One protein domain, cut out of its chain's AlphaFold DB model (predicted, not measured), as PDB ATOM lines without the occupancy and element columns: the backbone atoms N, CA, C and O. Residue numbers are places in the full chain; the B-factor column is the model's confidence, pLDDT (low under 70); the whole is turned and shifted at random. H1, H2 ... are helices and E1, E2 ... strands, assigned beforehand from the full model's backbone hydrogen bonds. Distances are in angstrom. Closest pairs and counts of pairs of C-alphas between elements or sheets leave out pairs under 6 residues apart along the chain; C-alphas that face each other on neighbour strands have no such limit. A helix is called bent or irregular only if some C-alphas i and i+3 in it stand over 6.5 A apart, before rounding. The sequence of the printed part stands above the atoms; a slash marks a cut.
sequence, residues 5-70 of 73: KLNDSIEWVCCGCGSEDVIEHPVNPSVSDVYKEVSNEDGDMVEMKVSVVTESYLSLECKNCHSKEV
ATOM      1  N   LYS A   5     103.685 141.058  95.924       90.31
ATOM      2  CA  LYS A   5     102.581 141.455  95.042       90.31
ATOM      3  C   LYS A   5     102.305 142.946  95.208       90.31
ATOM      4  O   LYS A   5     102.604 143.486  96.263       90.31
ATOM      5  N   LEU A   6     101.707 143.579  94.209       91.31
ATOM      6  CA  LEU A   6     101.168 144.932  94.351       91.31
ATOM      7  C   LEU A   6      99.735 144.860  94.897       91.31
ATOM      8  O   LEU A   6      98.972 143.977  94.493       91.31
ATOM      9  N   ASN A   7      99.390 145.745  95.833       89.69
ATOM     10  CA  ASN A   7      98.003 145.975  96.253       89.69
ATOM     11  C   ASN A   7      97.297 146.968  95.301       89.69
ATOM     12  O   ASN A   7      97.903 147.491  94.362       89.69
ATOM     13  N   ASP A   8      96.016 147.245  95.553       91.75
ATOM     14  CA  ASP A   8      95.224 148.203  94.762       91.75
ATOM     15  C   ASP A   8      95.734 149.655  94.888       91.75
ATOM     16  O   ASP A   8      95.425 150.496  94.045       91.75
ATOM     17  N   SER A   9      96.552 149.939  95.906       90.75
ATOM     18  CA  SER A   9      97.229 151.221  96.136       90.75
ATOM     19  C   SER A   9      98.598 151.325  95.447       90.75
ATOM     20  O   SER A   9      99.268 152.343  95.592       90.75
ATOM     21  N   ILE A  10      99.008 150.316  94.661       87.75
ATOM     22  CA  ILE A  10     100.315 150.254  93.975       87.75
ATOM     23  C   ILE A  10     101.490 150.207  94.976       87.75
ATOM     24  O   ILE A  10     102.573 150.725  94.726       87.75
ATOM     25  N   GLU A  11     101.295 149.543  96.112       87.81
ATOM     26  CA  GLU A  11     102.341 149.310  97.113       87.81
ATOM     27  C   GLU A  11     102.736 147.832  97.137       87.81
ATOM     28  O   GLU A  11     101.898 146.936  96.972       87.81
ATOM     29  N   TRP A  12     104.030 147.561  97.333       89.81
ATOM     30  CA  TRP A  12     104.530 146.197  97.454       89.81
ATOM     31  C   TRP A  12     104.126 145.583  98.788       89.81
ATOM     32  O   TRP A  12     104.455 146.080  99.859       89.81
ATOM     33  N   VAL A  13     103.492 144.421  98.710       90.88
ATOM     34  CA  VAL A  13     103.090 143.615  99.856       90.88
ATOM     35  C   VAL A  13     103.853 142.304  99.833       90.88
ATOM     36  O   VAL A  13     103.839 141.571  98.838       90.88
ATOM     37  N   CYS A  14     104.486 141.966 100.952       90.81
ATOM     38  CA  CYS A  14     105.111 140.665 101.134       90.81
ATOM     39  C   CYS A  14     104.045 139.560 101.182       90.81
ATOM     40  O   CYS A  14     103.190 139.538 102.067       90.81
ATOM     41  N   CYS A  15     104.125 138.583 100.282       89.12
ATOM     42  CA  CYS A  15     103.220 137.432 100.268       89.12
ATOM     43  C   CYS A  15     103.428 136.489 101.467       89.12
ATOM     44  O   CYS A  15     102.539 135.699 101.768       89.12
ATOM     45  N   GLY A  16     104.587 136.552 102.136       87.06
ATOM     46  CA  GLY A  16     104.918 135.695 103.278       87.06
ATOM     47  C   GLY A  16     104.321 136.167 104.606       87.06
ATOM     48  O   GLY A  16     103.835 135.347 105.380       87.06
ATOM     49  N   CYS A  17     104.342 137.475 104.878       88.31
ATOM     50  CA  CYS A  17     103.862 138.037 106.147       88.31
ATOM     51  C   CYS A  17     102.724 139.061 106.004       88.31
ATOM     52  O   CYS A  17     102.182 139.492 107.017       88.31
ATOM     53  N   GLY A  18     102.369 139.461 104.779       87.62
ATOM     54  CA  GLY A  18     101.345 140.475 104.508       87.62
ATOM     55  C   GLY A  18     101.776 141.916 104.795       87.62
ATOM     56  O   GLY A  18     100.941 142.805 104.722       87.62
ATOM     57  N   SER A  19     103.046 142.155 105.137       88.69
ATOM     58  CA  SER A  19     103.553 143.496 105.443       88.69
ATOM     59  C   SER A  19     103.767 144.332 104.181       88.69
ATOM     60  O   SER A  19     104.260 143.820 103.174       88.69
ATOM     61  N   GLU A  20     103.442 145.617 104.291       89.50
ATOM     62  CA  GLU A  20     103.724 146.683 103.317       89.50
ATOM     63  C   GLU A  20     105.091 147.357 103.565       89.50
ATOM     64  O   GLU A  20     105.528 148.187 102.776       89.50
ATOM     65  N   ASP A  21     105.808 146.986 104.638       88.12
ATOM     66  CA  ASP A  21     107.164 147.481 104.925       88.12
ATOM     67  C   ASP A  21     108.192 146.732 104.059       88.12
ATOM     68  O   ASP A  21     108.913 145.826 104.508       88.12
ATOM     69  N   VAL A  22     108.179 147.073 102.771       86.38
ATOM     70  CA  VAL A  22     109.060 146.544 101.730       86.38
ATOM     71  C   VAL A  22     110.028 147.640 101.284       86.38
ATOM     72  O   VAL A  22     109.618 148.738 100.924       86.38
ATOM     73  N   ILE A  23     111.325 147.337 101.308       85.12
ATOM     74  CA  ILE A  23     112.383 148.199 100.780       85.12
ATOM     75  C   ILE A  23     112.633 147.822  99.324       85.12
ATOM     76  O   ILE A  23     112.832 146.648  99.000       85.12
ATOM     77  N   GLU A  24     112.677 148.832  98.461       84.06
ATOM     78  CA  GLU A  24     113.177 148.697  97.100       84.06
ATOM     79  C   GLU A  24     114.666 149.042  97.057       84.06
ATOM     80  O   GLU A  24     115.080 150.143  97.425       84.06
ATOM     81  N   HIS A  25     115.474 148.105  96.575       81.81
ATOM     82  CA  HIS A  25     116.889 148.314  96.307       81.81
ATOM     83  C   HIS A  25     117.082 148.427  94.793       81.81
ATOM     84  O   HIS A  25     117.068 147.404  94.094       81.81
ATOM     85  N   PRO A  26     117.233 149.651  94.254       74.56
ATOM     86  CA  PRO A  26     117.506 149.834  92.841       74.56
ATOM     87  C   PRO A  26     118.905 149.315  92.523       74.56
ATOM     88  O   PRO A  26     119.903 149.819  93.042       74.56
ATOM     89  N   VAL A  27     118.989 148.313  91.649       79.06
ATOM     90  CA  VAL A  27     120.273 147.863  91.118       79.06
ATOM     91  C   VAL A  27     120.539 148.628  89.838       79.06
ATOM     92  O   VAL A  27     119.894 148.406  88.816       79.06
ATOM     93  N   ASN A  28     121.484 149.564  89.915       77.31
ATOM     94  CA  ASN A  28     121.876 150.347  88.754       77.31
ATOM     95  C   ASN A  28     122.460 149.426  87.675       77.31
ATOM     96  O   ASN A  28     123.301 148.579  87.997       77.31
ATOM     97  N   PRO A  29     122.068 149.616  86.404       78.50
ATOM     98  CA  PRO A  29     122.671 148.878  85.311       78.50
ATOM     99  C   PRO A  29     124.159 149.221  85.262       78.50
ATOM    100  O   PRO A  29     124.549 150.393  85.261       78.50
ATOM    101  N   SER A  30     125.001 148.196  85.244       81.25
ATOM    102  CA  SER A  30     126.440 148.356  85.076       81.25
ATOM    103  C   SER A  30     126.823 148.064  83.631       81.25
ATOM    104  O   SER A  30     126.329 147.121  83.013       81.25
ATOM    105  N   VAL A  31     127.715 148.886  83.082       86.62
ATOM    106  CA  VAL A  31     128.347 148.614  81.791       86.62
ATOM    107  C   VAL A  31     129.680 147.944  82.070       86.62
ATOM    108  O   VAL A  31     130.483 148.449  82.853       86.62
ATOM    109  N   SER A  32     129.905 146.787  81.464       87.75
ATOM    110  CA  SER A  32     131.166 146.059  81.552       87.75
ATOM    111  C   SER A  32     131.610 145.651  80.162       87.75
ATOM    112  O   SER A  32     130.815 145.160  79.364       87.75
ATOM    113  N   ASP A  33     132.886 145.847  79.870       91.50
ATOM    114  CA  ASP A  33     133.458 145.401  78.612       91.50
ATOM    115  C   ASP A  33     133.922 143.950  78.731       91.50
ATOM    116  O   ASP A  33     134.693 143.607  79.631       91.50
ATOM    117  N   VAL A  34     133.487 143.107  77.799       90.56
ATOM    118  CA  VAL A  34     133.917 141.710  77.694       90.56
ATOM    119  C   VAL A  34     134.486 141.453  76.310       90.56
ATOM    120  O   VAL A  34     134.054 142.056  75.330       90.56
ATOM    121  N   TYR A  35     135.448 140.544  76.218       92.25
ATOM    122  CA  TYR A  35     135.911 140.053  74.931       92.25
ATOM    123  C   TYR A  35     135.023 138.892  74.482       92.25
ATOM    124  O   TYR A  35     134.710 137.997  75.273       92.25
ATOM    125  N   LYS A  36     134.558 138.942  73.234       89.19
ATOM    126  CA  LYS A  36     133.727 137.902  72.621       89.19
ATOM    127  C   LYS A  36     134.243 137.566  71.236       89.19
ATOM    128  O   LYS A  36     134.590 138.463  70.472       89.19
ATOM    129  N   GLU A  37     134.211 136.285  70.903       92.81
ATOM    130  CA  GLU A  37     134.397 135.826  69.532       92.81
ATOM    131  C   GLU A  37     133.144 136.146  68.715       92.81
ATOM    132  O   GLU A  37     132.028 135.751  69.070       92.81
ATOM    133  N   VAL A  38     133.327 136.894  67.632       87.75
ATOM    134  CA  VAL A  38     132.276 137.258  66.680       87.75
ATOM    135  C   VAL A  38     132.753 136.951  65.267       87.75
ATOM    136  O   VAL A  38     133.946 137.030  64.978       87.75
ATOM    137  N   SER A  39     131.831 136.589  64.379       92.81
ATOM    138  CA  SER A  39     132.151 136.377  62.968       92.81
ATOM    139  C   SER A  39     132.341 137.723  62.266       92.81
ATOM    140  O   SER A  39     131.495 138.611  62.401       92.81
ATOM    141  N   ASN A  40     133.440 137.880  61.530       88.81
ATOM    142  CA  ASN A  40     133.658 139.035  60.659       88.81
ATOM    143  C   ASN A  40     132.897 138.879  59.322       88.81
ATOM    144  O   ASN A  40     132.219 137.878  59.088       88.81
ATOM    145  N   GLU A  41     132.999 139.881  58.445       88.88
ATOM    146  CA  GLU A  41     132.323 139.892  57.135       88.88
ATOM    147  C   GLU A  41     132.788 138.761  56.198       88.88
ATOM    148  O   GLU A  41     132.022 138.324  55.341       88.88
ATOM    149  N   ASP A  42     134.003 138.249  56.406       91.31
ATOM    150  CA  ASP A  42     134.597 137.142  55.651       91.31
ATOM    151  C   ASP A  42     134.242 135.754  56.233       91.31
ATOM    152  O   ASP A  42     134.545 134.726  55.628       91.31
ATOM    153  N   GLY A  43     133.557 135.709  57.385       89.94
ATOM    154  CA  GLY A  43     133.150 134.481  58.076       89.94
ATOM    155  C   GLY A  43     134.171 133.917  59.074       89.94
ATOM    156  O   GLY A  43     133.911 132.868  59.667       89.94
ATOM    157  N   ASP A  44     135.290 134.605  59.304       93.50
ATOM    158  CA  ASP A  44     136.289 134.238  60.311       93.50
ATOM    159  C   ASP A  44     135.854 134.669  61.718       93.50
ATOM    160  O   ASP A  44     135.243 135.722  61.915       93.50
ATOM    161  N   MET A  45     136.210 133.870  62.724       93.38
ATOM    162  CA  MET A  45     135.975 134.192  64.134       93.38
ATOM    163  C   MET A  45     137.093 135.099  64.652       93.38
ATOM    164  O   MET A  45     138.269 134.736  64.600       93.38
ATOM    165  N   VAL A  46     136.732 136.273  65.169       91.81
ATOM    166  CA  VAL A  46     137.673 137.250  65.731       91.81
ATOM    167  C   VAL A  46     137.227 137.700  67.118       91.81
ATOM    168  O   VAL A  46     136.038 137.869  67.384       91.81
ATOM    169  N   GLU A  47     138.184 137.909  68.018       93.06
ATOM    170  CA  GLU A  47     137.914 138.389  69.372       93.06
ATOM    171  C   GLU A  47     137.743 139.915  69.366       93.06
ATOM    172  O   GLU A  47     138.656 140.662  69.010       93.06
ATOM    173  N   MET A  48     136.562 140.393  69.758       91.25
ATOM    174  CA  MET A  48     136.249 141.817  69.837       91.25
ATOM    175  C   MET A  48     135.836 142.220  71.247       91.25
ATOM    176  O   MET A  48     135.140 141.490  71.954       91.25
ATOM    177  N   LYS A  49     136.236 143.432  71.642       91.56
ATOM    178  CA  LYS A  49     135.793 144.067  72.881       91.56
ATOM    179  C   LYS A  49     134.366 144.588  72.691       91.56
ATOM    180  O   LYS A  49     134.140 145.502  71.902       91.56
ATOM    181  N   VAL A  50     133.416 144.013  73.423       87.81
ATOM    182  CA  VAL A  50     131.991 144.351  73.360       87.81
ATOM    183  C   VAL A  50     131.530 144.849  74.723       87.81
ATOM    184  O   VAL A  50     131.733 144.187  75.741       87.81
ATOM    185  N   SER A  51     130.873 146.004  74.747       88.12
ATOM    186  CA  SER A  51     130.246 146.521  75.960       88.12
ATOM    187  C   SER A  51     128.931 145.789  76.217       88.12
ATOM    188  O   SER A  51     128.025 145.782  75.382       88.12
ATOM    189  N   VAL A  52     128.825 145.166  77.384       85.44
ATOM    190  CA  VAL A  52     127.615 144.498  77.862       85.44
ATOM    191  C   VAL A  52     127.010 145.349  78.965       85.44
ATOM    192  O   VAL A  52     127.691 145.749  79.910       85.44
ATOM    193  N   VAL A  53     125.718 145.627  78.833       84.12
ATOM    194  CA  VAL A  53     124.929 146.304  79.859       84.12
ATOM    195  C   VAL A  53     124.227 145.226  80.673       84.12
ATOM    196  O   VAL A  53     123.517 144.395  80.107       84.12
ATOM    197  N   THR A  54     124.439 145.210  81.984       79.50
ATOM    198  CA  THR A  54     123.630 144.381  82.878       79.50
ATOM    199  C   THR A  54     122.254 145.015  83.032       79.50
ATOM    200  O   THR A  54     122.126 146.235  83.151       79.50
ATOM    201  N   GLU A  55     121.205 144.197  82.964       71.25
ATOM    202  CA  GLU A  55     119.840 144.688  83.122       71.25
ATOM    203  C   GLU A  55     119.660 145.319  84.507       71.25
ATOM    204  O   GLU A  55     120.138 144.800  85.517       71.25
ATOM    205  N   SER A  56     118.955 146.449  84.544       70.12
ATOM    206  CA  SER A  56     118.521 147.061  85.795       70.12
ATOM    207  C   SER A  56     117.381 146.231  86.372       70.12
ATOM    208  O   SER A  56     116.382 145.992  85.690       70.12
ATOM    209  N   TYR A  57     117.520 145.793  87.618       71.88
ATOM    210  CA  TYR A  57     116.454 145.103  88.331       71.88
ATOM    211  C   TYR A  57     116.179 145.773  89.672       71.88
ATOM    212  O   TYR A  57     117.073 146.294  90.340       71.88
ATOM    213  N   LEU A  58     114.909 145.745  90.071       76.69
ATOM    214  CA  LEU A  58     114.495 146.120  91.415       76.69
ATOM    215  C   LEU A  58     114.577 144.883  92.302       76.69
ATOM    216  O   LEU A  58     113.877 143.889  92.086       76.69
ATOM    217  N   SER A  59     115.465 144.950  93.286       81.62
ATOM    218  CA  SER A  59     115.497 144.019  94.406       81.62
ATOM    219  C   SER A  59     114.460 144.476  95.436       81.62
ATOM    220  O   SER A  59     114.367 145.664  95.732       81.62
ATOM    221  N   LEU A  60     113.647 143.548  95.948       85.94
ATOM    222  CA  LEU A  60     112.619 143.826  96.953       85.94
ATOM    223  C   LEU A  60     112.933 143.043  98.225       85.94
ATOM    224  O   LEU A  60     113.157 141.830  98.167       85.94
ATOM    225  N   GLU A  61     112.891 143.720  99.366       86.38
ATOM    226  CA  GLU A  61     113.177 143.139 100.676       86.38
ATOM    227  C   GLU A  61     112.052 143.471 101.660       86.38
ATOM    228  O   GLU A  61     111.693 144.628 101.826       86.38
ATOM    229  N   CYS A  62     111.489 142.472 102.346       88.69
ATOM    230  CA  CYS A  62     110.526 142.723 103.420       88.69
ATOM    231  C   CYS A  62     111.261 142.827 104.755       88.69
ATOM    232  O   CYS A  62     111.763 141.809 105.242       88.69
ATOM    233  N   LYS A  63     111.244 144.005 105.393       84.81
ATOM    234  CA  LYS A  63     111.917 144.196 106.690       84.81
ATOM    235  C   LYS A  63     111.412 143.230 107.748       84.81
ATOM    236  O   LYS A  63     112.191 142.674 108.504       84.81
ATOM    237  N   ASN A  64     110.108 142.980 107.780       83.56
ATOM    238  CA  ASN A  64     109.511 142.126 108.804       83.56
ATOM    239  C   ASN A  64     109.889 140.639 108.648       83.56
ATOM    240  O   ASN A  64     109.914 139.894 109.625       83.56
ATOM    241  N   CYS A  65     110.179 140.184 107.425       81.62
ATOM    242  CA  CYS A  65     110.717 138.841 107.200       81.62
ATOM    243  C   CYS A  65     112.223 138.792 107.470       81.62
ATOM    244  O   CYS A  65     112.681 137.833 108.077       81.62
ATOM    245  N   HIS A  66     112.958 139.833 107.073       72.44
ATOM    246  CA  HIS A  66     114.401 139.923 107.274       72.44
ATOM    247  C   HIS A  66     114.776 140.040 108.762       72.44
ATOM    248  O   HIS A  66     115.651 139.325 109.236       72.44
ATOM    249  N   SER A  67     114.061 140.850 109.552       59.38
ATOM    250  CA  SER A  67     114.329 141.003 110.992       59.38
ATOM    251  C   SER A  67     114.139 139.706 111.786       59.38
ATOM    252  O   SER A  67     114.877 139.460 112.733       59.38
ATOM    253  N   LYS A  68     113.219 138.820 111.369       55.28
ATOM    254  CA  LYS A  68     113.029 137.512 112.025       55.28
ATOM    255  C   LYS A  68     114.228 136.573 111.874       55.28
ATOM    256  O   LYS A  68     114.354 135.654 112.676       55.28
ATOM    257  N   GLU A  69     115.079 136.781 110.870       49.38
ATOM    258  CA  GLU A  69     116.304 135.992 110.690       49.38
ATOM    259  C   GLU A  69     117.481 136.538 111.518       49.38
ATOM    260  O   GLU A  69     118.458 135.820 111.721       49.38
ATOM    261  N   VAL A  70     117.389 137.771 112.040       46.06
ATOM    262  CA  VAL A  70     118.483 138.448 112.765       46.06
ATOM    263  C   VAL A  70     118.279 138.455 114.292       46.06
ATOM    264  O   VAL A  70     119.248 138.590 115.033       46.06
TER     265      VAL A  70
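What this domain is: This is residues 5 to 70 of the 73 residues of an uncharacterized protein of Aliivibrio fischeri (UniProt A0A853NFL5). A long two-stranded ribbon, E2 and E5 followed by the bent hairpin E3 and E4, has a small foot at one end, where E1 and its loops lie to one side and H1 sticks out to another. The 66 printed residues hold five named strands and then one named helix, in the order E1 E2 E3 E4 E5 H1; the class is mostly strand. Both two-strand sheets, E2 - E5 and E3 - E4, are antiparallel. The whole is extended, with a radius of gyration of the C-alphas of 20.8 A and spans of 59 by 31 by 17 A.

How they stand to each other: Residues 5 to 6 pair antiparallel with residues 12 to 13 of E1, residues 12 to 14, which pairs with no named strand. The closest C-alphas of E1 and E2, residues 22 to 27, are those of Trp 12 and Val 22, 6.2 A apart. E2 is the antiparallel neighbour of E5, residues 57 to 62, at 155 degrees; N 23 and O 61 are 2.8 A apart, within hydrogen-bond range. E3, residues 31 to 39, and E4, residues 45 to 53, form a hairpin, antiparallel at 153 degrees, with N 34 and O 50 at 2.9 A. E3 bends by 59 degrees at residue 35 and E4 by 58 degrees at residue 49. H1, residues 63 to 70, is apart from E1, but only just, at 8.5 A; it has 1 of 4 O i to N i+4 pairs within range and 4 of 5 O i to N i+3 pairs.

Where its parts are: E1 begins at C-alpha 12 (104.530, 146.197, 97.454) and is 6.7 A long. E2 measures 15.5 A, E3 22.8 A, E4 22.7 A and E5 16.4 A. H1, 10.6 A, ends at C-alpha 70 (118.483, 138.448, 112.765).

The domain as a whole: The C-alphas farthest apart, those of Asp 42 and Lys 68, are 60.4 A apart. The printed part has no cut and no long link. Its mean pLDDT is 84.3; residues 67 to 70 are under 70.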